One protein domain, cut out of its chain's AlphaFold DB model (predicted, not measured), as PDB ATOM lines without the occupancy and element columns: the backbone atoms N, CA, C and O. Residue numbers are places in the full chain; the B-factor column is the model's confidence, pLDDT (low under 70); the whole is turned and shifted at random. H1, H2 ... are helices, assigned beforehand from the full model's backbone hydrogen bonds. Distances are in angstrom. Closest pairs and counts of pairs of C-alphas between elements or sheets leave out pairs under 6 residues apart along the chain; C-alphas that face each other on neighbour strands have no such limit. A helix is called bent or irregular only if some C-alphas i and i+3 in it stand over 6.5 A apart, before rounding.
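What this domain is: This is residues 98 to 284 of the 284 residues of an uncharacterized protein of Monilinia fructicola (UniProt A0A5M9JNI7). What would one see first? A long rod with H5 as its spine: H1, H3, H4 and the first part of H5 make an up-and-down bundle, each helix running against the one before it, in which H1 and H4 pack on H5 and H3 packs on H1 and H4, and H6 folds back on the last part of H5 as a hairpin. H7 packs along residues 196 to 215 of H5, and residues 232 to 237 stand free at one end of the rod. What builds it? The 187 printed residues hold seven named helices, H1 to H7 in order, and no named strand: the class is all helix. How stretched is it? It is extended, with a radius of gyration of the C-alphas of 25.7 A and spans of 93 by 34 by 24 A.

How they stand to each other: What does the first helix touch? H1, residues 98 to 129, touches H3, residues 149 to 160, with residues 101 to 111 alone, opposite ways at a shallow tilt of 30 degrees; the closest C-alphas, Ala 104 and Tyr 159, are 5.9 A apart. Residues 100 to 115 alone touch H4, residues 167 to 183, with C-alphas 114 and 181 closest at 6.1 A. H3 and H4 form a hairpin at a steep tilt of 40 degrees, C-alphas 155 and 173 closest at 6.3 A. What does the longest helix touch? H5, residues 187 to 230, forms a hairpin with H4 at 17 degrees, C-alphas 178 and 190 closest at 5.0 A, and touches H1, C-alphas 110 and 189 closest at 6.0 A. With residues 219 to 230 alone it touches H6, residues 236 to 252, in a hairpin at 11 degrees, C-alphas 223 and 246 closest at 6.2 A. H7, residues 261 to 282, touches H5 at 24 degrees, C-alphas 211 and 263 closest at 6.1 A, and H1 at a steep 51 degrees, C-alphas 99 and 279 closest at 7.0 A. Which helix touches no other? H2, residues 140 to 146, is close to but not clearly touching H3, the C-alphas of Asn 144 and Gly 150 being closest at 6.9 A. Are the backbones whole? Every O i to N i+4 pair is within hydrogen-bond range in H2, H3, H4, H5 and H6, against 26 of 28 in H1 and 16 of 18 in H7.

Where its parts are: Where do the helices begin and end? H1 runs 45.7 A from C-alpha 98 at (32.817, 144.380, 129.516), H5 runs 63.8 A to C-alpha 230 at (-7.515, 159.759, 149.884), and H7 runs 27.9 A to C-alpha 282 at (40.548, 139.237, 136.481). Which are irregular? H1 only just is, with C-alphas 121 and 124 6.8 A apart and a kink of 36 degrees near residue 122; H7 is, with C-alphas 274 and 277 7.5 A apart and a kink of 60 degrees near residue 275.

The domain as a whole: How far does it reach? The two C-alphas farthest apart, those of Asn 131 and Pro 233, are 93.7 A apart. Is it unbroken? The printed part has no cut, and none of its links is long. Where is confidence low? The mean pLDDT of the printed part is 83.2, with residues 252 to 264 and 274 to 284 under 70.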
ATOM      1  N   ASP A  98      31.377 144.548 129.299       85.75
ATOM      2  CA  ASP A  98      32.817 144.380 129.516       85.75
ATOM      3  C   ASP A  98      33.124 143.331 130.592       85.75
ATOM      4  O   ASP A  98      34.001 142.483 130.413       85.75
ATOM      5  N   ILE A  99      32.327 143.306 131.666       87.50
ATOM      6  CA  ILE A  99      32.437 142.299 132.728       87.50
ATOM      7  C   ILE A  99      32.081 140.913 132.181       87.50
ATOM      8  O   ILE A  99      32.831 139.957 132.385       87.50
ATOM      9  N   GLN A 100      30.964 140.788 131.452       90.06
ATOM     10  CA  GLN A 100      30.572 139.506 130.854       90.06
ATOM     11  C   GLN A 100      31.624 138.992 129.877       90.06
ATOM     12  O   GLN A 100      31.966 137.808 129.897       90.06
ATOM     13  N   HIS A 101      32.136 139.879 129.025       89.81
ATOM     14  CA  HIS A 101      33.114 139.540 128.010       89.81
ATOM     15  C   HIS A 101      34.435 139.097 128.638       89.81
ATOM     16  O   HIS A 101      34.962 138.061 128.239       89.81
ATOM     17  N   SER A 102      34.923 139.821 129.649       89.44
ATOM     18  CA  SER A 102      36.141 139.473 130.389       89.44
ATOM     19  C   SER A 102      36.024 138.100 131.063       89.44
ATOM     20  O   SER A 102      36.858 137.217 130.854       89.44
ATOM     21  N   VAL A 103      34.919 137.854 131.775       91.56
ATOM     22  CA  VAL A 103      34.654 136.563 132.433       91.56
ATOM     23  C   VAL A 103      34.564 135.426 131.416       91.56
ATOM     24  O   VAL A 103      35.175 134.372 131.607       91.56
ATOM     25  N   ALA A 104      33.825 135.624 130.324       91.81
ATOM     26  CA  ALA A 104      33.661 134.613 129.287       91.81
ATOM     27  C   ALA A 104      34.978 134.314 128.556       91.81
ATOM     28  O   ALA A 104      35.276 133.147 128.288       91.81
ATOM     29  N   PHE A 105      35.782 135.342 128.281       92.88
ATOM     30  CA  PHE A 105      37.111 135.207 127.694       92.88
ATOM     31  C   PHE A 105      38.032 134.382 128.594       92.88
ATOM     32  O   PHE A 105      38.583 133.370 128.151       92.88
ATOM     33  N   GLN A 106      38.133 134.753 129.870       94.00
ATOM     34  CA  GLN A 106      39.027 134.083 130.809       94.00
ATOM     35  C   GLN A 106      38.595 132.637 131.071       94.00
ATOM     36  O   GLN A 106      39.423 131.725 131.115       94.00
ATOM     37  N   MET A 107      37.287 132.391 131.141       94.50
ATOM     38  CA  MET A 107      36.738 131.042 131.192       94.50
ATOM     39  C   MET A 107      37.137 130.217 129.960       94.50
ATOM     40  O   MET A 107      37.562 129.073 130.114       94.50
ATOM     41  N   CYS A 108      37.054 130.784 128.748       94.62
ATOM     42  CA  CYS A 108      37.477 130.089 127.529       94.62
ATOM     43  C   CYS A 108      38.970 129.742 127.563       94.62
ATOM     44  O   CYS A 108      39.314 128.592 127.305       94.62
ATOM     45  N   ILE A 109      39.842 130.681 127.947       95.06
ATOM     46  CA  ILE A 109      41.293 130.439 128.055       95.06
ATOM     47  C   ILE A 109      41.598 129.305 129.036       95.06
ATOM     48  O   ILE A 109      42.362 128.387 128.721       95.06
ATOM     49  N   LEU A 110      41.003 129.351 130.230       95.62
ATOM     50  CA  LEU A 110      41.237 128.339 131.260       95.62
ATOM     51  C   LEU A 110      40.766 126.956 130.795       95.62
ATOM     52  O   LEU A 110      41.481 125.970 130.986       95.62
ATOM     53  N   LEU A 111      39.607 126.873 130.140       94.50
ATOM     54  CA  LEU A 111      39.084 125.612 129.618       94.50
ATOM     55  C   LEU A 111      39.900 125.066 128.447       94.50
ATOM     56  O   LEU A 111      40.203 123.874 128.433       94.50
ATOM     57  N   GLU A 112      40.295 125.910 127.492       94.31
ATOM     58  CA  GLU A 112      41.150 125.496 126.373       94.31
ATOM     59  C   GLU A 112      42.481 124.944 126.882       94.31
ATOM     60  O   GLU A 112      42.898 123.863 126.458       94.31
ATOM     61  N   GLY A 113      43.098 125.622 127.854       94.50
ATOM     62  CA  GLY A 113      44.317 125.151 128.507       94.50
ATOM     63  C   GLY A 113      44.133 123.804 129.212       94.50
ATOM     64  O   GLY A 113      44.930 122.889 129.000       94.50
ATOM     65  N   ALA A 114      43.068 123.652 130.006       94.50
ATOM     66  CA  ALA A 114      42.775 122.407 130.724       94.50
ATOM     67  C   ALA A 114      42.548 121.226 129.762       94.50
ATOM     68  O   ALA A 114      43.137 120.154 129.924       94.50
ATOM     69  N   ILE A 115      41.734 121.428 128.719       92.00
ATOM     70  CA  ILE A 115      41.425 120.405 127.710       92.00
ATOM     71  C   ILE A 115      42.677 120.043 126.908       92.00
ATOM     72  O   ILE A 115      42.907 118.857 126.641       92.00
ATOM     73  N   PHE A 116      43.498 121.028 126.539       93.19
ATOM     74  CA  PHE A 116      44.748 120.797 125.820       93.19
ATOM     75  C   PHE A 116      45.722 119.951 126.646       93.19
ATOM     76  O   PHE A 116      46.178 118.906 126.174       93.19
ATOM     77  N   ASP A 117      45.991 120.347 127.894       94.69
ATOM     78  CA  ASP A 117      46.923 119.639 128.778       94.69
ATOM     79  C   ASP A 117      46.442 118.219 129.096       94.69
ATOM     80  O   ASP A 117      47.239 117.271 129.104       94.69
ATOM     81  N   PHE A 118      45.134 118.048 129.308       93.25
ATOM     82  CA  PHE A 118      44.517 116.737 129.484       93.25
ATOM     83  C   PHE A 118      44.702 115.862 128.243       93.25
ATOM     84  O   PHE A 118      45.227 114.749 128.339       93.25
ATOM     85  N   THR A 119      44.326 116.370 127.068       90.31
ATOM     86  CA  THR A 119      44.383 115.615 125.808       90.31
ATOM     87  C   THR A 119      45.819 115.246 125.455       90.31
ATOM     88  O   THR A 119      46.077 114.114 125.054       90.31
ATOM     89  N   LYS A 120      46.777 116.150 125.682       92.88
ATOM     90  CA  LYS A 120      48.209 115.910 125.459       92.88
ATOM     91  C   LYS A 120      48.737 114.723 126.269       92.88
ATOM     92  O   LYS A 120      49.546 113.954 125.755       92.88
ATOM     93  N   LYS A 121      48.280 114.554 127.515       92.62
ATOM     94  CA  LYS A 121      48.667 113.429 128.387       92.62
ATOM     95  C   LYS A 121      47.894 112.150 128.061       92.62
ATOM     96  O   LYS A 121      48.464 111.063 128.065       92.62
ATOM     97  N   TRP A 122      46.597 112.272 127.794       91.62
ATOM     98  CA  TRP A 122      45.693 111.135 127.639       91.62
ATOM     99  C   TRP A 122      45.742 110.496 126.241       91.62
ATOM    100  O   TRP A 122      45.734 109.268 126.134       91.62
ATOM    101  N   ALA A 123      45.830 111.296 125.174       90.62
ATOM    102  CA  ALA A 123      45.709 110.808 123.800       90.62
ATOM    103  C   ALA A 123      46.760 109.744 123.427       90.62
ATOM    104  O   ALA A 123      46.360 108.714 122.883       90.62
ATOM    105  N   PRO A 124      48.064 109.889 123.752       93.12
ATOM    106  CA  PRO A 124      49.047 108.850 123.435       93.12
ATOM    107  C   PRO A 124      48.729 107.505 124.104       93.12
ATOM    108  O   PRO A 124      48.797 106.461 123.459       93.12
ATOM    109  N   VAL A 125      48.319 107.527 125.379       93.19
ATOM    110  CA  VAL A 125      47.953 106.321 126.142       93.19
ATOM    111  C   VAL A 125      46.734 105.638 125.523       93.19
ATOM    112  O   VAL A 125      46.700 104.415 125.390       93.19
ATOM    113  N   TYR A 126      45.737 106.426 125.116       90.19
ATOM    114  CA  TYR A 126      44.547 105.914 124.448       90.19
ATOM    115  C   TYR A 126      44.875 105.259 123.100       90.19
ATOM    116  O   TYR A 126      44.382 104.164 122.827       90.19
ATOM    117  N   LEU A 127      45.722 105.884 122.275       92.19
ATOM    118  CA  LEU A 127      46.101 105.347 120.964       92.19
ATOM    119  C   LEU A 127      46.801 103.989 121.093       92.19
ATOM    120  O   LEU A 127      46.374 103.025 120.461       92.19
ATOM    121  N   VAL A 128      47.792 103.885 121.986       94.75
ATOM    122  CA  VAL A 128      48.507 102.623 122.245       94.75
ATOM    123  C   VAL A 128      47.546 101.535 122.726       94.75
ATOM    124  O   VAL A 128      47.579 100.417 122.221       94.75
ATOM    125  N   ARG A 129      46.640 101.862 123.657       93.94
ATOM    126  CA  ARG A 129      45.681 100.894 124.214       93.94
ATOM    127  C   ARG A 129      44.710 100.326 123.174       93.94
ATOM    128  O   ARG A 129      44.244  99.205 123.347       93.94
ATOM    129  N   ASN A 130      44.396 101.086 122.128       91.88
ATOM    130  CA  ASN A 130      43.464 100.679 121.073       91.88
ATOM    131  C   ASN A 130      44.176 100.222 119.788       91.88
ATOM    132  O   ASN A 130      43.524 100.084 118.757       91.88
ATOM    133  N   ASN A 131      45.496  99.986 119.832       94.00
ATOM    134  CA  ASN A 131      46.319  99.626 118.669       94.00
ATOM    135  C   ASN A 131      46.206 100.628 117.503       94.00
ATOM    136  O   ASN A 131      46.283 100.256 116.333       94.00
ATOM    137  N   LEU A 132      46.019 101.910 117.823       92.12
ATOM    138  CA  LEU A 132      45.960 102.989 116.845       92.12
ATOM    139  C   LEU A 132      47.339 103.631 116.713       92.12
ATOM    140  O   LEU A 132      47.978 104.004 117.695       92.12
ATOM    141  N   THR A 133      47.789 103.794 115.474       89.19
ATOM    142  CA  THR A 133      49.103 104.378 115.152       89.19
ATOM    143  C   THR A 133      49.071 105.904 115.100       89.19
ATOM    144  O   THR A 133      50.098 106.556 115.272       89.19
ATOM    145  N   SER A 134      47.895 106.497 114.860       87.88
ATOM    146  CA  SER A 134      47.737 107.944 114.719       87.88
ATOM    147  C   SER A 134      46.353 108.421 115.147       87.88
ATOM    148  O   SER A 134      45.353 107.746 114.913       87.88
ATOM    149  N   ALA A 135      46.276 109.649 115.669       83.00
ATOM    150  CA  ALA A 135      45.014 110.328 115.970       83.00
ATOM    151  C   ALA A 135      44.104 110.499 114.739       83.00
ATOM    152  O   ALA A 135      42.890 110.564 114.892       83.00
ATOM    153  N   LYS A 136      44.666 110.508 113.517       83.81
ATOM    154  CA  LYS A 136      43.890 110.558 112.263       83.81
ATOM    155  C   LYS A 136      42.988 109.337 112.056       83.81
ATOM    156  O   LYS A 136      42.050 109.414 111.275       83.81
ATOM    157  N   GLN A 137      43.289 108.222 112.724       81.94
ATOM    158  CA  GLN A 137      42.497 106.992 112.662       81.94
ATOM    159  C   GLN A 137      41.296 107.022 113.618       81.94
ATOM    160  O   GLN A 137      40.453 106.133 113.565       81.94
ATOM    161  N   VAL A 138      41.215 108.026 114.497       83.06
ATOM    162  CA  VAL A 138      40.100 108.200 115.426       83.06
ATOM    163  C   VAL A 138      39.052 109.105 114.787       83.06
ATOM    164  O   VAL A 138      39.354 110.240 114.416       83.06
ATOM    165  N   GLU A 139      37.808 108.634 114.699       81.44
ATOM    166  CA  GLU A 139      36.697 109.447 114.202       81.44
ATOM    167  C   GLU A 139      36.505 110.724 115.033       81.44
ATOM    168  O   GLU A 139      36.520 110.694 116.266       81.44
ATOM    169  N   LEU A 140      36.241 111.852 114.364       73.38
ATOM    170  CA  LEU A 140      36.036 113.149 115.022       73.38
ATOM    171  C   LEU A 140      34.909 113.100 116.072       73.38
ATOM    172  O   LEU A 140      35.026 113.651 117.166       73.38
ATOM    173  N   ASN A 141      33.840 112.363 115.760       73.44
ATOM    174  CA  ASN A 141      32.693 112.167 116.646       73.44
ATOM    175  C   ASN A 141      33.055 111.431 117.942       73.44
ATOM    176  O   ASN A 141      32.380 111.610 118.954       73.44
ATOM    177  N   LEU A 142      34.120 110.627 117.934       77.75
ATOM    178  CA  LEU A 142      34.592 109.939 119.127       77.75
ATOM    179  C   LEU A 142      35.237 110.921 120.110       77.75
ATOM    180  O   LEU A 142      34.970 110.841 121.306       77.75
ATOM    181  N   TRP A 143      36.002 111.902 119.624       71.06
ATOM    182  CA  TRP A 143      36.582 112.948 120.475       71.06
ATOM    183  C   TRP A 143      35.504 113.780 121.169       71.06
ATOM    184  O   TRP A 143      35.630 114.060 122.356       71.06
ATOM    185  N   ASN A 144      34.399 114.079 120.477       73.00
ATOM    186  CA  ASN A 144      33.240 114.758 121.072       73.00
ATOM    187  C   ASN A 144      32.545 113.937 122.171       73.00
ATOM    188  O   ASN A 144      31.896 114.515 123.038       73.00
ATOM    189  N   ARG A 145      32.655 112.601 122.140       76.94
ATOM    190  CA  ARG A 145      32.112 111.715 123.185       76.94
ATOM    191  C   ARG A 145      33.077 111.528 124.354       76.94
ATOM    192  O   ARG A 145      32.631 111.355 125.481       76.94
ATOM    193  N   LEU A 146      34.379 111.499 124.076       72.25
ATOM    194  CA  LEU A 146      35.415 111.188 125.065       72.25
ATOM    195  C   LEU A 146      35.885 112.420 125.839       72.25
ATOM    196  O   LEU A 146      36.271 112.300 127.000       72.25
ATOM    197  N   LEU A 147      35.850 113.591 125.210       77.19
ATOM    198  CA  LEU A 147      36.185 114.857 125.842       77.19
ATOM    199  C   LEU A 147      34.895 115.598 126.215       77.19
ATOM    200  O   LEU A 147      33.916 115.533 125.469       77.19
ATOM    201  N   PRO A 148      34.877 116.355 127.324       75.12
ATOM    202  CA  PRO A 148      33.726 117.159 127.737       75.12
ATOM    203  C   PRO A 148      33.549 118.422 126.859       75.12
ATOM    204  O   PRO A 148      33.326 119.525 127.354       75.12
ATOM    205  N   LEU A 149      33.658 118.273 125.534       80.06
ATOM    206  CA  LEU A 149      33.667 119.365 124.559       80.06
ATOM    207  C   LEU A 149      32.296 119.998 124.360       80.06
ATOM    208  O   LEU A 149      32.247 121.160 123.988       80.06
ATOM    209  N   GLY A 150      31.198 119.278 124.616       82.62
ATOM    210  CA  GLY A 150      29.849 119.806 124.387       82.62
ATOM    211  C   GLY A 150      29.584 121.099 125.164       82.62
ATOM    212  O   GLY A 150      29.257 122.120 124.569       82.62
ATOM    213  N   ARG A 151      29.828 121.095 126.480       84.44
ATOM    214  CA  ARG A 151      29.626 122.288 127.324       84.44
ATOM    215  C   ARG A 151      30.608 123.407 126.986       84.44
ATOM    216  O   ARG A 151      30.231 124.571 126.922       84.44
ATOM    217  N   PHE A 152      31.863 123.052 126.707       87.94
ATOM    218  CA  PHE A 152      32.861 124.029 126.283       87.94
ATOM    219  C   PHE A 152      32.492 124.696 124.944       87.94
ATOM    220  O   PHE A 152      32.640 125.907 124.805       87.94
ATOM    221  N   GLN A 153      31.963 123.943 123.976       88.19
ATOM    222  CA  GLN A 153      31.484 124.481 122.700       88.19
ATOM    223  C   GLN A 153      30.342 125.475 122.905       88.19
ATOM    224  O   GLN A 153      30.340 126.524 122.268       88.19
ATOM    225  N   GLU A 154      29.407 125.178 123.809       87.38
ATOM    226  CA  GLU A 154      28.306 126.084 124.147       87.38
ATOM    227  C   GLU A 154      28.820 127.378 124.795       87.38
ATOM    228  O   GLU A 154      28.436 128.467 124.372       87.38
ATOM    229  N   ILE A 155      29.748 127.278 125.752       89.56
ATOM    230  CA  ILE A 155      30.387 128.439 126.390       89.56
ATOM    231  C   ILE A 155      31.117 129.299 125.352       89.56
ATOM    232  O   ILE A 155      30.913 130.514 125.274       89.56
ATOM    233  N   ARG A 156      31.937 128.660 124.513       90.00
ATOM    234  CA  ARG A 156      32.693 129.327 123.452       90.00
ATOM    235  C   ARG A 156      31.769 129.972 122.429       90.00
ATOM    236  O   ARG A 156      32.073 131.055 121.948       90.00
ATOM    237  N   HIS A 157      30.654 129.333 122.092       88.88
ATOM    238  CA  HIS A 157      29.668 129.896 121.179       88.88
ATOM    239  C   HIS A 157      29.086 131.202 121.736       88.88
ATOM    240  O   HIS A 157      29.117 132.221 121.045       88.88
ATOM    241  N   THR A 158      28.633 131.206 122.994       86.81
ATOM    242  CA  THR A 158      28.143 132.419 123.674       86.81
ATOM    243  C   THR A 158      29.179 133.545 123.613       86.81
ATOM    244  O   THR A 158      28.842 134.668 123.241       86.81
ATOM    245  N   TYR A 159      30.447 133.226 123.892       89.12
ATOM    246  CA  TYR A 159      31.559 134.177 123.832       89.12
ATOM    247  C   TYR A 159      31.836 134.711 122.414       89.12
ATOM    248  O   TYR A 159      31.848 135.922 122.196       89.12
ATOM    249  N   VAL A 160      32.034 133.823 121.433       88.81
ATOM    250  CA  VAL A 160      32.413 134.175 120.048       88.81
ATOM    251  C   VAL A 160      31.350 135.041 119.384       88.81
ATOM    252  O   VAL A 160      31.675 135.985 118.666       88.81
ATOM    253  N   HIS A 161      30.081 134.748 119.649       87.56
ATOM    254  CA  HIS A 161      28.966 135.528 119.126       87.56
ATOM    255  C   HIS A 161      28.615 136.739 119.992       87.56
ATOM    256  O   HIS A 161      27.603 137.383 119.726       87.56
ATOM    257  N   ARG A 162      29.448 137.058 120.995       86.75
ATOM    258  CA  ARG A 162      29.308 138.222 121.881       86.75
ATOM    259  C   ARG A 162      27.897 138.340 122.451       86.75
ATOM    260  O   ARG A 162      27.310 139.417 122.474       86.75
ATOM    261  N   LYS A 163      27.329 137.204 122.855       87.00
ATOM    262  CA  LYS A 163      25.996 137.177 123.449       87.00
ATOM    263  C   LYS A 163      26.069 137.790 124.841       87.00
ATOM    264  O   LYS A 163      27.062 137.613 125.541       87.00
ATOM    265  N   GLU A 164      24.991 138.455 125.238       87.00
ATOM    266  CA  GLU A 164      24.830 139.039 126.571       87.00
ATOM    267  C   GLU A 164      23.791 138.243 127.370       87.00
ATOM    268  O   GLU A 164      22.630 138.674 127.481       87.00
ATOM    269  N   PRO A 165      24.138 137.035 127.843       88.81
ATOM    270  CA  PRO A 165      23.219 136.232 128.626       88.81
ATOM    271  C   PRO A 165      22.886 136.910 129.972       88.81
ATOM    272  O   PRO A 165      23.677 137.698 130.495       88.81
ATOM    273  N   PRO A 166      21.726 136.596 130.576       89.12
ATOM    274  CA  PRO A 166      21.440 136.975 131.955       89.12
ATOM    275  C   PRO A 166      22.516 136.477 132.931       89.12
ATOM    276  O   PRO A 166      23.154 135.450 132.686       89.12
ATOM    277  N   VAL A 167      22.673 137.148 134.076       89.81
ATOM    278  CA  VAL A 167      23.683 136.812 135.102       89.81
ATOM    279  C   VAL A 167      23.582 135.345 135.518       89.81
ATOM    280  O   VAL A 167      24.590 134.649 135.579       89.81
ATOM    281  N   LEU A 168      22.357 134.840 135.681       88.62
ATOM    282  CA  LEU A 168      22.080 133.439 136.011       88.62
ATOM    283  C   LEU A 168      22.707 132.447 135.012       88.62
ATOM    284  O   LEU A 168      23.123 131.346 135.372       88.62
ATOM    285  N   TYR A 169      22.773 132.813 133.735       90.81
ATOM    286  CA  TYR A 169      23.418 131.992 132.715       90.81
ATOM    287  C   TYR A 169      24.933 132.105 132.746       90.81
ATOM    288  O   TYR A 169      25.588 131.087 132.546       90.81
ATOM    289  N   VAL A 170      25.489 133.271 133.071       92.12
ATOM    290  CA  VAL A 170      26.932 133.407 133.320       92.12
ATOM    291  C   VAL A 170      27.354 132.539 134.514       92.12
ATOM    292  O   VAL A 170      28.323 131.789 134.412       92.12
ATOM    293  N   GLU A 171      26.578 132.547 135.606       92.75
ATOM    294  CA  GLU A 171      26.776 131.667 136.770       92.75
ATOM    295  C   GLU A 171      26.779 130.188 136.351       92.75
ATOM    296  O   GLU A 171      27.671 129.421 136.720       92.75
ATOM    297  N   LYS A 172      25.811 129.783 135.522       92.56
ATOM    298  CA  LYS A 172      25.722 128.412 135.014       92.56
ATOM    299  C   LYS A 172      26.897 128.037 134.108       92.56
ATOM    300  O   LYS A 172      27.419 126.934 134.238       92.56
ATOM    301  N   MET A 173      27.315 128.930 133.211       93.81
ATOM    302  CA  MET A 173      28.479 128.717 132.342       93.81
ATOM    303  C   MET A 173      29.740 128.462 133.174       93.81
ATOM    304  O   MET A 173      30.486 127.531 132.885       93.81
ATOM    305  N   LEU A 174      29.941 129.234 134.245       95.56
ATOM    306  CA  LEU A 174      31.052 129.042 135.175       95.56
ATOM    307  C   LEU A 174      30.965 127.708 135.925       95.56
ATOM    308  O   LEU A 174      31.966 127.001 136.009       95.56
ATOM    309  N   ALA A 175      29.784 127.317 136.407       94.62
ATOM    310  CA  ALA A 175      29.588 126.009 137.037       94.62
ATOM    311  C   ALA A 175      29.916 124.852 136.074       94.62
ATOM    312  O   ALA A 175      30.623 123.909 136.438       94.62
ATOM    313  N   ASP A 176      29.466 124.954 134.820       93.62
ATOM    314  CA  ASP A 176      29.793 123.992 133.767       93.62
ATOM    315  C   ASP A 176      31.303 123.963 133.477       93.62
ATOM    316  O   ASP A 176      31.882 122.887 133.320       93.62
ATOM    317  N   ALA A 177      31.965 125.122 133.465       95.19
ATOM    318  CA  ALA A 177      33.410 125.224 133.291       95.19
ATOM    319  C   ALA A 177      34.193 124.564 134.437       95.19
ATOM    320  O   ALA A 177      35.153 123.828 134.194       95.19
ATOM    321  N   ILE A 178      33.778 124.783 135.686       96.19
ATOM    322  CA  ILE A 178      34.386 124.162 136.871       96.19
ATOM    323  C   ILE A 178      34.275 122.637 136.780       96.19
ATOM    324  O   ILE A 178      35.253 121.927 137.034       96.19
ATOM    325  N   GLU A 179      33.115 122.119 136.363       94.00
ATOM    326  CA  GLU A 179      32.923 120.682 136.162       94.00
ATOM    327  C   GLU A 179      33.857 120.139 135.072       94.00
ATOM    328  O   GLU A 179      34.522 119.125 135.289       94.00
ATOM    329  N   VAL A 180      33.979 120.833 133.933       92.94
ATOM    330  CA  VAL A 180      34.906 120.451 132.852       92.94
ATOM    331  C   VAL A 180      36.347 120.395 133.362       92.94
ATOM    332  O   VAL A 180      37.009 119.370 133.185       92.94
ATOM    333  N   ALA A 181      36.818 121.445 134.044       95.00
ATOM    334  CA  ALA A 181      38.168 121.502 134.607       95.00
ATOM    335  C   ALA A 181      38.413 120.358 135.610       95.00
ATOM    336  O   ALA A 181      39.455 119.692 135.575       95.00
ATOM    337  N   THR A 182      37.411 120.054 136.438       93.81
ATOM    338  CA  THR A 182      37.445 118.953 137.410       93.81
ATOM    339  C   THR A 182      37.520 117.585 136.726       93.81
ATOM    340  O   THR A 182      38.345 116.753 137.108       93.81
ATOM    341  N   ILE A 183      36.724 117.350 135.677       91.88
ATOM    342  CA  ILE A 183      36.758 116.110 134.880       91.88
ATOM    343  C   ILE A 183      38.131 115.932 134.223       91.88
ATOM    344  O   ILE A 183      38.679 114.826 134.224       91.88
ATOM    345  N   THR A 184      38.729 117.019 133.728       92.25
ATOM    346  CA  THR A 184      40.096 117.017 133.180       92.25
ATOM    347  C   THR A 184      41.192 116.923 134.249       92.25
ATOM    348  O   THR A 184      42.372 116.846 133.909       92.25
ATOM    349  N   ARG A 185      40.813 116.858 135.535       94.25
ATOM    350  CA  ARG A 185      41.698 116.778 136.710       94.25
ATOM    351  C   ARG A 185      42.653 117.965 136.845       94.25
ATOM    352  O   ARG A 185      43.762 117.815 137.355       94.25
ATOM    353  N   ASP A 186      42.217 119.141 136.413       96.25
ATOM    354  CA  ASP A 186      42.969 120.384 136.546       96.25
ATOM    355  C   ASP A 186      42.460 121.199 137.737       96.25
ATOM    356  O   ASP A 186      41.617 122.089 137.614       96.25
ATOM    357  N   VAL A 187      42.975 120.860 138.919       96.44
ATOM    358  CA  VAL A 187      42.562 121.487 140.183       96.44
ATOM    359  C   VAL A 187      42.897 122.980 140.201       96.44
ATOM    360  O   VAL A 187      42.118 123.779 140.715       96.44
ATOM    361  N   THR A 188      44.030 123.378 139.619       96.62
ATOM    362  CA  THR A 188      44.479 124.774 139.628       96.62
ATOM    363  C   THR A 188      43.557 125.658 138.794       96.62
ATOM    364  O   THR A 188      43.129 126.711 139.269       96.62
ATOM    365  N   ARG A 189      43.204 125.241 137.570       96.56
ATOM    366  CA  ARG A 189      42.276 126.013 136.726       96.56
ATOM    367  C   ARG A 189      40.842 125.955 137.260       96.56
ATOM    368  O   ARG A 189      40.165 126.977 137.230       96.56
ATOM    369  N   ALA A 190      40.415 124.830 137.843       96.62
ATOM    370  CA  ALA A 190      39.119 124.732 138.522       96.62
ATOM    371  C   ALA A 190      38.989 125.739 139.682       96.62
ATOM    372  O   ALA A 190      37.981 126.430 139.782       96.62
ATOM    373  N   GLN A 191      40.028 125.900 140.510       95.62
ATOM    374  CA  GLN A 191      40.033 126.891 141.596       95.62
ATOM    375  C   GLN A 191      39.953 128.335 141.091       95.62
ATOM    376  O   GLN A 191      39.301 129.166 141.722       95.62
ATOM    377  N   LYS A 192      40.605 128.660 139.966       94.81
ATOM    378  CA  LYS A 192      40.484 129.992 139.349       94.81
ATOM    379  C   LYS A 192      39.047 130.260 138.893       94.81
ATOM    380  O   LYS A 192      38.503 131.314 139.208       94.81
ATOM    381  N   LEU A 193      38.425 129.287 138.226       96.12
ATOM    382  CA  LEU A 193      37.026 129.371 137.799       96.12
ATOM    383  C   LEU A 193      36.064 129.498 138.992       96.12
ATOM    384  O   LEU A 193      35.118 130.273 138.925       96.12
ATOM    385  N   GLU A 194      36.328 128.807 140.103       95.75
ATOM    386  CA  GLU A 194      35.538 128.916 141.339       95.75
ATOM    387  C   GLU A 194      35.592 130.331 141.937       95.75
ATOM    388  O   GLU A 194      34.568 130.882 142.332       95.75
ATOM    389  N   ARG A 195      36.768 130.972 141.948       93.38
ATOM    390  CA  ARG A 195      36.886 132.374 142.391       93.38
ATOM    391  C   ARG A 195      36.065 133.308 141.503       93.38
ATOM    392  O   ARG A 195      35.353 134.163 142.019       93.38
ATOM    393  N   MET A 196      36.122 133.116 140.183       94.00
ATOM    394  CA  MET A 196      35.293 133.873 139.239       94.00
ATOM    395  C   MET A 196      33.798 133.645 139.503       94.00
ATOM    396  O   MET A 196      33.023 134.596 139.519       94.00
ATOM    397  N   TYR A 197      33.397 132.399 139.759       95.12
ATOM    398  CA  TYR A 197      32.021 132.044 140.101       95.12
ATOM    399  C   TYR A 197      31.532 132.757 141.363       95.12
ATOM    400  O   TYR A 197      30.444 133.328 141.353       95.12
ATOM    401  N   GLN A 198      32.345 132.798 142.418       93.00
ATOM    402  CA  GLN A 198      32.019 133.504 143.661       93.00
ATOM    403  C   GLN A 198      31.829 135.006 143.433       93.00
ATOM    404  O   GLN A 198      30.858 135.579 143.925       93.00
ATOM    405  N   VAL A 199      32.706 135.633 142.645       89.44
ATOM    406  CA  VAL A 199      32.578 137.050 142.273       89.44
ATOM    407  C   VAL A 199      31.262 137.300 141.532       89.44
ATOM    408  O   VAL A 199      30.510 138.201 141.903       89.44
ATOM    409  N   ILE A 200      30.941 136.477 140.532       91.62
ATOM    410  CA  ILE A 200      29.714 136.629 139.737       91.62
ATOM    411  C   ILE A 200      28.457 136.360 140.570       91.62
ATOM    412  O   ILE A 200      27.465 137.064 140.403       91.62
ATOM    413  N   GLN A 201      28.497 135.410 141.506       91.44
ATOM    414  CA  GLN A 201      27.404 135.167 142.451       91.44
ATOM    415  C   GLN A 201      27.124 136.391 143.328       91.44
ATOM    416  O   GLN A 201      25.967 136.785 143.477       91.44
ATOM    417  N   VAL A 202      28.174 137.021 143.869       88.00
ATOM    418  CA  VAL A 202      28.052 138.252 144.666       88.00
ATOM    419  C   VAL A 202      27.521 139.406 143.811       88.00
ATOM    420  O   VAL A 202      26.618 140.123 144.240       88.00
ATOM    421  N   MET A 203      28.011 139.565 142.577       85.12
ATOM    422  CA  MET A 203      27.471 140.555 141.633       85.12
ATOM    423  C   MET A 203      25.984 140.317 141.369       85.12
ATOM    424  O   MET A 203      25.178 141.246 141.424       85.12
ATOM    425  N   GLY A 204      25.620 139.062 141.109       87.06
ATOM    426  CA  GLY A 204      24.245 138.644 140.904       87.06
ATOM    427  C   GLY A 204      23.378 138.997 142.103       87.06
ATOM    428  O   GLY A 204      22.328 139.603 141.916       87.06
ATOM    429  N   SER A 205      23.807 138.693 143.332       86.25
ATOM    430  CA  SER A 205      23.025 139.021 144.531       86.25
ATOM    431  C   SER A 205      22.874 140.523 144.736       86.25
ATOM    432  O   SER A 205      21.753 140.977 144.924       86.25
ATOM    433  N   ILE A 206      23.954 141.304 144.613       84.12
ATOM    434  CA  ILE A 206      23.896 142.768 144.759       84.12
ATOM    435  C   ILE A 206      22.909 143.361 143.757       84.12
ATOM    436  O   ILE A 206      22.066 144.183 144.116       84.12
ATOM    437  N   LEU A 207      22.991 142.924 142.503       82.06
ATOM    438  CA  LEU A 207      22.140 143.431 141.442       82.06
ATOM    439  C   LEU A 207      20.673 143.044 141.687       82.06
ATOM    440  O   LEU A 207      19.788 143.879 141.505       82.06
ATOM    441  N   ARG A 208      20.401 141.824 142.168       81.19
ATOM    442  CA  ARG A 208      19.055 141.408 142.598       81.19
ATOM    443  C   ARG A 208      18.537 142.286 143.740       81.19
ATOM    444  O   ARG A 208      17.472 142.883 143.604       81.19
ATOM    445  N   ASP A 209      19.316 142.429 144.806       80.81
ATOM    446  CA  ASP A 209      18.914 143.116 146.034       80.81
ATOM    447  C   ASP A 209      18.695 144.617 145.819       80.81
ATOM    448  O   ASP A 209      17.709 145.178 146.297       80.81
ATOM    449  N   GLN A 210      19.580 145.289 145.074       76.06
ATOM    450  CA  GLN A 210      19.444 146.720 144.781       76.06
ATOM    451  C   GLN A 210      18.173 147.014 143.987       76.06
ATOM    452  O   GLN A 210      17.464 147.978 144.284       76.06
ATOM    453  N   ILE A 211      17.867 146.172 143.002       73.31
ATOM    454  CA  ILE A 211      16.677 146.324 142.171       73.31
ATOM    455  C   ILE A 211      15.418 146.068 142.993       73.31
ATOM    456  O   ILE A 211      14.495 146.884 142.952       73.31
ATOM    457  N   THR A 212      15.388 144.987 143.773       75.69
ATOM    458  CA  THR A 212      14.244 144.653 144.628       75.69
ATOM    459  C   THR A 212      13.995 145.750 145.669       75.69
ATOM    460  O   THR A 212      12.869 146.226 145.801       75.69
ATOM    461  N   ASN A 213      15.038 146.238 146.347       76.44
ATOM    462  CA  ASN A 213      14.912 147.294 147.357       76.44
ATOM    463  C   ASN A 213      14.463 148.633 146.761       76.44
ATOM    464  O   ASN A 213      13.591 149.299 147.319       76.44
ATOM    465  N   ALA A 214      15.039 149.039 145.626       74.25
ATOM    466  CA  ALA A 214      14.665 150.298 144.993       74.25
ATOM    467  C   ALA A 214      13.234 150.255 144.436       74.25
ATOM    468  O   ALA A 214      12.505 151.236 144.557       74.25
ATOM    469  N   SER A 215      12.808 149.113 143.892       70.19
ATOM    470  CA  SER A 215      11.441 148.931 143.388       70.19
ATOM    471  C   SER A 215      10.426 148.952 144.522       70.19
ATOM    472  O   SER A 215       9.416 149.645 144.434       70.19
ATOM    473  N   LYS A 216      10.744 148.284 145.637       76.31
ATOM    474  CA  LYS A 216       9.940 148.340 146.859       76.31
ATOM    475  C   LYS A 216       9.763 149.777 147.349       76.31
ATOM    476  O   LYS A 216       8.638 150.174 147.625       76.31
ATOM    477  N   LYS A 217      10.839 150.570 147.384       82.50
ATOM    478  CA  LYS A 217      10.772 151.978 147.796       82.50
ATOM    479  C   LYS A 217       9.854 152.811 146.893       82.50
ATOM    480  O   LYS A 217       9.035 153.563 147.403       82.50
ATOM    481  N   ILE A 218       9.954 152.662 145.567       78.19
ATOM    482  CA  ILE A 218       9.075 153.386 144.629       78.19
ATOM    483  C   ILE A 218       7.606 153.038 144.879       78.19
ATOM    484  O   ILE A 218       6.759 153.928 144.915       78.19
ATOM    485  N   LEU A 219       7.302 151.753 145.064       75.56
ATOM    486  CA  LEU A 219       5.937 151.299 145.322       75.56
ATOM    487  C   LEU A 219       5.419 151.787 146.685       75.56
ATOM    488  O   LEU A 219       4.250 152.146 146.799       75.56
ATOM    489  N   GLU A 220       6.279 151.861 147.703       82.62
ATOM    490  CA  GLU A 220       5.951 152.458 149.004       82.62
ATOM    491  C   GLU A 220       5.657 153.961 148.888       82.62
ATOM    492  O   GLU A 220       4.650 154.424 149.429       82.62
ATOM    493  N   ASP A 221       6.472 154.706 148.137       84.69
ATOM    494  CA  ASP A 221       6.271 156.140 147.890       84.69
ATOM    495  C   ASP A 221       4.945 156.387 147.136       84.69
ATOM    496  O   ASP A 221       4.160 157.263 147.513       84.69
ATOM    497  N   GLN A 222       4.641 155.574 146.116       80.50
ATOM    498  CA  GLN A 222       3.367 155.625 145.383       80.50
ATOM    499  C   GLN A 222       2.171 155.295 146.279       80.50
ATOM    500  O   GLN A 222       1.162 156.002 146.260       80.50
ATOM    501  N   LEU A 223       2.281 154.248 147.101       83.69
ATOM    502  CA  LEU A 223       1.243 153.870 148.056       83.69
ATOM    503  C   LEU A 223       0.972 154.997 149.059       83.69
ATOM    504  O   LEU A 223      -0.184 155.267 149.394       83.69
ATOM    505  N   GLN A 224       2.022 155.667 149.533       90.50
ATOM    506  CA  GLN A 224       1.894 156.786 150.456       90.50
ATOM    507  C   GLN A 224       1.219 157.994 149.792       90.50
ATOM    508  O   GLN A 224       0.345 158.604 150.410       90.50
ATOM    509  N   ALA A 225       1.552 158.300 148.535       85.62
ATOM    510  CA  ALA A 225       0.894 159.358 147.769       85.62
ATOM    511  C   ALA A 225      -0.608 159.078 147.562       85.62
ATOM    512  O   ALA A 225      -1.434 159.966 147.764       85.62
ATOM    513  N   VAL A 226      -0.978 157.830 147.243       84.69
ATOM    514  CA  VAL A 226      -2.387 157.407 147.113       84.69
ATOM    515  C   VAL A 226      -3.147 157.568 148.433       84.69
ATOM    516  O   VAL A 226      -4.288 158.033 148.438       84.69
ATOM    517  N   ARG A 227      -2.520 157.236 149.569       85.00
ATOM    518  CA  ARG A 227      -3.116 157.432 150.903       85.00
ATOM    519  C   ARG A 227      -3.325 158.907 151.231       85.00
ATOM    520  O   ARG A 227      -4.418 159.275 151.637       85.00
ATOM    521  N   GLN A 228      -2.318 159.743 150.985       87.62
ATOM    522  CA  GLN A 228      -2.419 161.190 151.195       87.62
ATOM    523  C   GLN A 228      -3.506 161.825 150.322       87.62
ATOM    524  O   GLN A 228      -4.242 162.685 150.795       87.62
ATOM    525  N   ALA A 229      -3.642 161.382 149.067       80.94
ATOM    526  CA  ALA A 229      -4.721 161.832 148.197       80.94
ATOM    527  C   ALA A 229      -6.090 161.456 148.782       80.94
ATOM    528  O   ALA A 229      -6.972 162.301 148.855       80.94
ATOM    529  N   ARG A 230      -6.259 160.223 149.275       78.62
ATOM    530  CA  ARG A 230      -7.515 159.759 149.884       78.62
ATOM    531  C   ARG A 230      -7.921 160.532 151.145       78.62
ATOM    532  O   ARG A 230      -9.115 160.636 151.414       78.62
ATOM    533  N   ASP A 231      -6.958 161.053 151.900       83.19
ATOM    534  CA  ASP A 231      -7.225 161.871 153.089       83.19
ATOM    535  C   ASP A 231      -7.729 163.285 152.736       83.19
ATOM    536  O   ASP A 231      -8.243 163.998 153.602       83.19
ATOM    537  N   MET A 232      -7.633 163.698 151.465       80.62
ATOM    538  CA  MET A 232      -8.264 164.924 150.980       80.62
ATOM    539  C   MET A 232      -9.760 164.701 150.694       80.62
ATOM    540  O   MET A 232     -10.166 163.601 150.314       80.62
ATOM    541  N   PRO A 233     -10.611 165.736 150.834       76.75
ATOM    542  CA  PRO A 233     -12.022 165.651 150.473       76.75
ATOM    543  C   PRO A 233     -12.156 165.479 148.955       76.75
ATOM    544  O   PRO A 233     -12.092 166.437 148.187       76.75
ATOM    545  N   ILE A 234     -12.302 164.227 148.535       79.81
ATOM    546  CA  ILE A 234     -12.339 163.786 147.144       79.81
ATOM    547  C   ILE A 234     -13.703 163.144 146.852       79.81
ATOM    548  O   ILE A 234     -14.323 162.541 147.730       79.81
ATOM    549  N   ASP A 235     -14.176 163.277 145.610       89.06
ATOM    550  CA  ASP A 235     -15.416 162.653 145.138       89.06
ATOM    551  C   ASP A 235     -15.387 161.113 145.260       89.06
ATOM    552  O   ASP A 235     -14.345 160.464 145.148       89.06
ATOM    553  N   TRP A 236     -16.552 160.496 145.470       83.69
ATOM    554  CA  TRP A 236     -16.670 159.063 145.758       83.69
ATOM    555  C   TRP A 236     -16.168 158.168 144.610       83.69
ATOM    556  O   TRP A 236     -15.646 157.079 144.864       83.69
ATOM    557  N   LEU A 237     -16.273 158.622 143.353       82.56
ATOM    558  CA  LEU A 237     -15.732 157.909 142.189       82.56
ATOM    559  C   LEU A 237     -14.204 157.845 142.221       82.56
ATOM    560  O   LEU A 237     -13.606 156.808 141.922       82.56
ATOM    561  N   GLU A 238     -13.575 158.942 142.625       83.38
ATOM    562  CA  GLU A 238     -12.124 159.059 142.696       83.38
ATOM    563  C   GLU A 238     -11.570 158.282 143.904       83.38
ATOM    564  O   GLU A 238     -10.535 157.622 143.794       83.38
ATOM    565  N   ALA A 239     -12.323 158.196 145.006       79.31
ATOM    566  CA  ALA A 239     -12.004 157.294 146.115       79.31
ATOM    567  C   ALA A 239     -11.981 155.807 145.688       79.31
ATOM    568  O   ALA A 239     -11.072 155.063 146.067       79.31
ATOM    569  N   ILE A 240     -12.937 155.366 144.857       86.06
ATOM    570  CA  ILE A 240     -12.964 153.994 144.311       86.06
ATOM    571  C   ILE A 240     -11.786 153.758 143.356       86.06
ATOM    572  O   ILE A 240     -11.198 152.670 143.357       86.06
ATOM    573  N   ARG A 241     -11.425 154.757 142.538       90.56
ATOM    574  CA  ARG A 241     -10.265 154.689 141.637       90.56
ATOM    575  C   ARG A 241      -8.967 154.496 142.429       90.56
ATOM    576  O   ARG A 241      -8.232 153.550 142.145       90.56
ATOM    577  N   LEU A 242      -8.743 155.315 143.459       82.00
ATOM    578  CA  LEU A 242      -7.569 155.242 144.336       82.00
ATOM    579  C   LEU A 242      -7.494 153.911 145.101       82.00
ATOM    580  O   LEU A 242      -6.415 153.340 145.238       82.00
ATOM    581  N   GLN A 243      -8.630 153.352 145.533       83.81
ATOM    582  CA  GLN A 243      -8.658 152.037 146.186       83.81
ATOM    583  C   GLN A 243      -8.218 150.905 145.242       83.81
ATOM    584  O   GLN A 243      -7.519 149.978 145.660       83.81
ATOM    585  N   LYS A 244      -8.616 150.958 143.965       86.81
ATOM    586  CA  LYS A 244      -8.153 149.992 142.955       86.81
ATOM    587  C   LYS A 244      -6.654 150.133 142.702       86.81
ATOM    588  O   LYS A 244      -5.968 149.118 142.627       86.81
ATOM    589  N   GLU A 245      -6.159 151.364 142.615       82.88
ATOM    590  CA  GLU A 245      -4.736 151.665 142.436       82.88
ATOM    591  C   GLU A 245      -3.894 151.151 143.617       82.88
ATOM    592  O   GLU A 245      -2.915 150.439 143.405       82.88
ATOM    593  N   GLU A 246      -4.341 151.360 144.860       83.00
ATOM    594  CA  GLU A 246      -3.698 150.800 146.058       83.00
ATOM    595  C   GLU A 246      -3.622 149.260 146.022       83.00
ATOM    596  O   GLU A 246      -2.602 148.681 146.401       83.00
ATOM    597  N   MET A 247      -4.674 148.568 145.566       81.19
ATOM    598  CA  MET A 247      -4.650 147.102 145.442       81.19
ATOM    599  C   MET A 247      -3.675 146.614 144.366       81.19
ATOM    600  O   MET A 247      -3.044 145.572 144.556       81.19
ATOM    601  N   VAL A 248      -3.550 147.344 143.255       81.06
ATOM    602  CA  VAL A 248      -2.583 147.034 142.192       81.06
ATOM    603  C   VAL A 248      -1.162 147.225 142.713       81.06
ATOM    604  O   VAL A 248      -0.382 146.282 142.652       81.06
ATOM    605  N   ILE A 249      -0.866 148.357 143.358       75.25
ATOM    606  CA  ILE A 249       0.455 148.624 143.952       75.25
ATOM    607  C   ILE A 249       0.814 147.559 144.998       75.25
ATOM    608  O   ILE A 249       1.925 147.038 144.995       75.25
ATOM    609  N   LYS A 250      -0.126 147.162 145.866       75.31
ATOM    610  CA  LYS A 250       0.097 146.089 146.857       75.31
ATOM    611  C   LYS A 250       0.342 144.721 146.220       75.31
ATOM    612  O   LYS A 250       1.093 143.921 146.776       75.31
ATOM    613  N   ARG A 251      -0.297 144.425 145.085       76.75
ATOM    614  CA  ARG A 251      -0.015 143.214 144.301       76.75
ATOM    615  C   ARG A 251       1.383 143.298 143.686       76.75
ATOM    616  O   ARG A 251       2.124 142.324 143.771       76.75
ATOM    617  N   ASP A 252       1.747 144.446 143.132       68.31
ATOM    618  CA  ASP A 252       3.033 144.672 142.472       68.31
ATOM    619  C   ASP A 252       4.195 144.729 143.478       68.31
ATOM    620  O   ASP A 252       5.287 144.274 143.173       68.31
ATOM    621  N   MET A 253       3.971 145.133 144.734       65.38
ATOM    622  CA  MET A 253       4.963 144.978 145.816       65.38
ATOM    623  C   MET A 253       5.326 143.513 146.090       65.38
ATOM    624  O   MET A 253       6.402 143.238 146.616       65.38
ATOM    625  N   ASN A 254       4.437 142.579 145.745       62.53
ATOM    626  CA  ASN A 254       4.652 141.144 145.912       62.53
ATOM    627  C   ASN A 254       5.178 140.463 144.633       62.53
ATOM    628  O   ASN A 254       5.456 139.261 144.662       62.53
ATOM    629  N   HIS A 255       5.325 141.191 143.520       57.25
ATOM    630  CA  HIS A 255       5.773 140.654 142.237       57.25
ATOM    631  C   HIS A 255       6.817 141.571 141.592       57.25
ATOM    632  O   HIS A 255       6.547 142.740 141.347       57.25
ATOM    633  N   ASP A 256       7.995 141.035 141.254       56.09
ATOM    634  CA  ASP A 256       9.017 141.774 140.503       56.09
ATOM    635  C   ASP A 256       8.410 142.294 139.176       56.09
ATOM    636  O   ASP A 256       8.202 141.535 138.229       56.09
ATOM    637  N   THR A 257       8.074 143.587 139.112       59.69
ATOM    638  CA  THR A 257       7.280 144.206 138.038       59.69
ATOM    639  C   THR A 257       8.068 145.189 137.172       59.69
ATOM    640  O   THR A 257       8.990 145.863 137.607       59.69
ATOM    641  N   VAL A 258       7.628 145.294 135.913       51.78
ATOM    642  CA  VAL A 258       8.235 145.853 134.683       51.78
ATOM    643  C   VAL A 258       8.862 147.270 134.768       51.78
ATOM    644  O   VAL A 258       9.559 147.685 133.842       51.78
ATOM    645  N   GLY A 259       8.739 148.000 135.879       55.44
ATOM    646  CA  GLY A 259       9.335 149.329 136.113       55.44
ATOM    647  C   GLY A 259      10.854 149.349 136.356       55.44
ATOM    648  O   GLY A 259      11.366 150.244 137.025       55.44
ATOM    649  N   PHE A 260      11.594 148.363 135.845       60.44
ATOM    650  CA  PHE A 260      12.966 148.082 136.270       60.44
ATOM    651  C   PHE A 260      14.063 148.797 135.488       60.44
ATOM    652  O   PHE A 260      15.167 148.906 136.005       60.44
ATOM    653  N   ALA A 261      13.818 149.289 134.271       60.72
ATOM    654  CA  ALA A 261      14.908 149.701 133.378       60.72
ATOM    655  C   ALA A 261      15.802 150.819 133.961       60.72
ATOM    656  O   ALA A 261      17.028 150.723 133.913       60.72
ATOM    657  N   ALA A 262      15.206 151.849 134.571       64.56
ATOM    658  CA  ALA A 262      15.956 152.957 135.171       64.56
ATOM    659  C   ALA A 262      16.664 152.558 136.481       64.56
ATOM    660  O   ALA A 262      17.797 152.970 136.734       64.56
ATOM    661  N   LEU A 263      16.016 151.726 137.302       65.31
ATOM    662  CA  LEU A 263      16.599 151.197 138.538       65.31
ATOM    663  C   LEU A 263      17.760 150.245 138.255       65.31
ATOM    664  O   LEU A 263      18.796 150.312 138.911       65.31
ATOM    665  N   TYR A 264      17.597 149.411 137.237       67.69
ATOM    666  CA  TYR A 264      18.600 148.500 136.725       67.69
ATOM    667  C   TYR A 264      19.826 149.260 136.205       67.69
ATOM    668  O   TYR A 264      20.943 148.931 136.589       67.69
ATOM    669  N   ALA A 265      19.641 150.339 135.435       70.12
ATOM    670  CA  ALA A 265      20.750 151.188 134.987       70.12
ATOM    671  C   ALA A 265      21.517 151.837 136.159       70.12
ATOM    672  O   ALA A 265      22.746 151.885 136.150       70.12
ATOM    673  N   LYS A 266      20.811 152.294 137.203       73.25
ATOM    674  CA  LYS A 266      21.440 152.856 138.411       73.25
ATOM    675  C   LYS A 266      22.201 151.797 139.216       73.25
ATOM    676  O   LYS A 266      23.300 152.078 139.689       73.25
ATOM    677  N   ALA A 267      21.626 150.603 139.358       71.44
ATOM    678  CA  ALA A 267      22.260 149.475 140.034       71.44
ATOM    679  C   ALA A 267      23.524 149.016 139.292       71.44
ATOM    680  O   ALA A 267      24.564 148.822 139.911       71.44
ATOM    681  N   LEU A 268      23.464 148.937 137.958       73.50
ATOM    682  CA  LEU A 268      24.622 148.638 137.118       73.50
ATOM    683  C   LEU A 268      25.748 149.652 137.307       73.50
ATOM    684  O   LEU A 268      26.887 149.241 137.481       73.50
ATOM    685  N   LYS A 269      25.436 150.953 137.333       77.50
ATOM    686  CA  LYS A 269      26.450 151.993 137.543       77.50
ATOM    687  C   LYS A 269      27.126 151.873 138.915       77.50
ATOM    688  O   LYS A 269      28.346 151.925 139.008       77.50
ATOM    689  N   GLY A 270      26.343 151.669 139.978       72.19
ATOM    690  CA  GLY A 270      26.894 151.460 141.322       72.19
ATOM    691  C   GLY A 270      27.711 150.166 141.436       72.19
ATOM    692  O   GLY A 270      28.707 150.115 142.158       72.19
ATOM    693  N   LEU A 271      27.314 149.124 140.703       71.06
ATOM    694  CA  LEU A 271      28.079 147.887 140.596       71.06
ATOM    695  C   LEU A 271      29.408 148.131 139.867       71.06
ATOM    696  O   LEU A 271      30.447 147.748 140.376       71.06
ATOM    697  N   GLU A 272      29.404 148.823 138.732       72.81
ATOM    698  CA  GLU A 272      30.613 149.150 137.965       72.81
ATOM    699  C   GLU A 272      31.635 149.934 138.809       72.81
ATOM    700  O   GLU A 272      32.794 149.531 138.910       72.81
ATOM    701  N   GLU A 273      31.182 150.960 139.538       74.00
ATOM    702  CA  GLU A 273      32.023 151.761 140.443       74.00
ATOM    703  C   GLU A 273      32.625 150.937 141.600       74.00
ATOM    704  O   GLU A 273      33.772 151.150 141.989       74.00
ATOM    705  N   THR A 274      31.876 149.974 142.148       67.31
ATOM    706  CA  THR A 274      32.358 149.105 143.241       67.31
ATOM    707  C   THR A 274      33.258 147.967 142.755       67.31
ATOM    708  O   THR A 274      33.996 147.382 143.548       67.31
ATOM    709  N   MET A 275      33.215 147.652 141.460       64.69
ATOM    710  CA  MET A 275      33.790 146.432 140.886       64.69
ATOM    711  C   MET A 275      35.010 146.672 140.008       64.69
ATOM    712  O   MET A 275      35.699 145.699 139.694       64.69
ATOM    713  N   GLN A 276      35.324 147.926 139.680       67.69
ATOM    714  CA  GLN A 276      36.547 148.296 138.965       67.69
ATOM    715  C   GLN A 276      37.804 147.573 139.502       67.69
ATOM    716  O   GLN A 276      38.493 146.942 138.704       67.69
ATOM    717  N   PRO A 277      38.050 147.492 140.829       64.38
ATOM    718  CA  PRO A 277      39.254 146.835 141.351       64.38
ATOM    719  C   PRO A 277      39.284 145.312 141.133       64.38
ATOM    720  O   PRO A 277      40.346 144.694 141.102       64.38
ATOM    721  N   VAL A 278      38.115 144.674 141.023       60.97
ATOM    722  CA  VAL A 278      37.993 143.219 140.834       60.97
ATOM    723  C   VAL A 278      38.070 142.851 139.356       60.97
ATOM    724  O   VAL A 278      38.619 141.803 139.027       60.97
ATOM    725  N   ALA A 279      37.555 143.707 138.469       61.09
ATOM    726  CA  ALA A 279      37.758 143.572 137.029       61.09
ATOM    727  C   ALA A 279      39.256 143.615 136.687       61.09
ATOM    728  O   ALA A 279      39.724 142.775 135.918       61.09
ATOM    729  N   ASP A 280      40.007 144.499 137.349       67.06
ATOM    730  CA  ASP A 280      41.462 144.586 137.217       67.06
ATOM    731  C   ASP A 280      42.153 143.291 137.697       67.06
ATOM    732  O   ASP A 280      43.046 142.782 137.030       67.06
ATOM    733  N   CYS A 281      41.665 142.664 138.777       62.97
ATOM    734  CA  CYS A 281      42.180 141.374 139.268       62.97
ATOM    735  C   CYS A 281      41.872 140.171 138.354       62.97
ATOM    736  O   CYS A 281      42.468 139.108 138.523       62.97
ATOM    737  N   LEU A 282      40.892 140.285 137.450       59.28
ATOM    738  CA  LEU A 282      40.548 139.237 136.481       59.28
ATOM    739  C   LEU A 282      41.359 139.344 135.181       59.28
ATOM    740  O   LEU A 282      41.337 138.398 134.391       59.28
ATOM    741  N   ALA A 283      42.041 140.471 134.961       57.81
ATOM    742  CA  ALA A 283      42.877 140.719 133.790       57.81
ATOM    743  C   ALA A 283      44.310 140.153 133.921       57.81
ATOM    744  O   ALA A 283      44.999 140.044 132.904       57.81
ATOM    745  N   ASP A 284      44.716 139.754 135.134       51.22
ATOM    746  CA  ASP A 284      46.010 139.130 135.471       51.22
ATOM    747  C   ASP A 284      45.969 137.579 135.465       51.22
ATOM    748  O   ASP A 284      46.971 136.943 135.051       51.22
TER     749      ASP A 284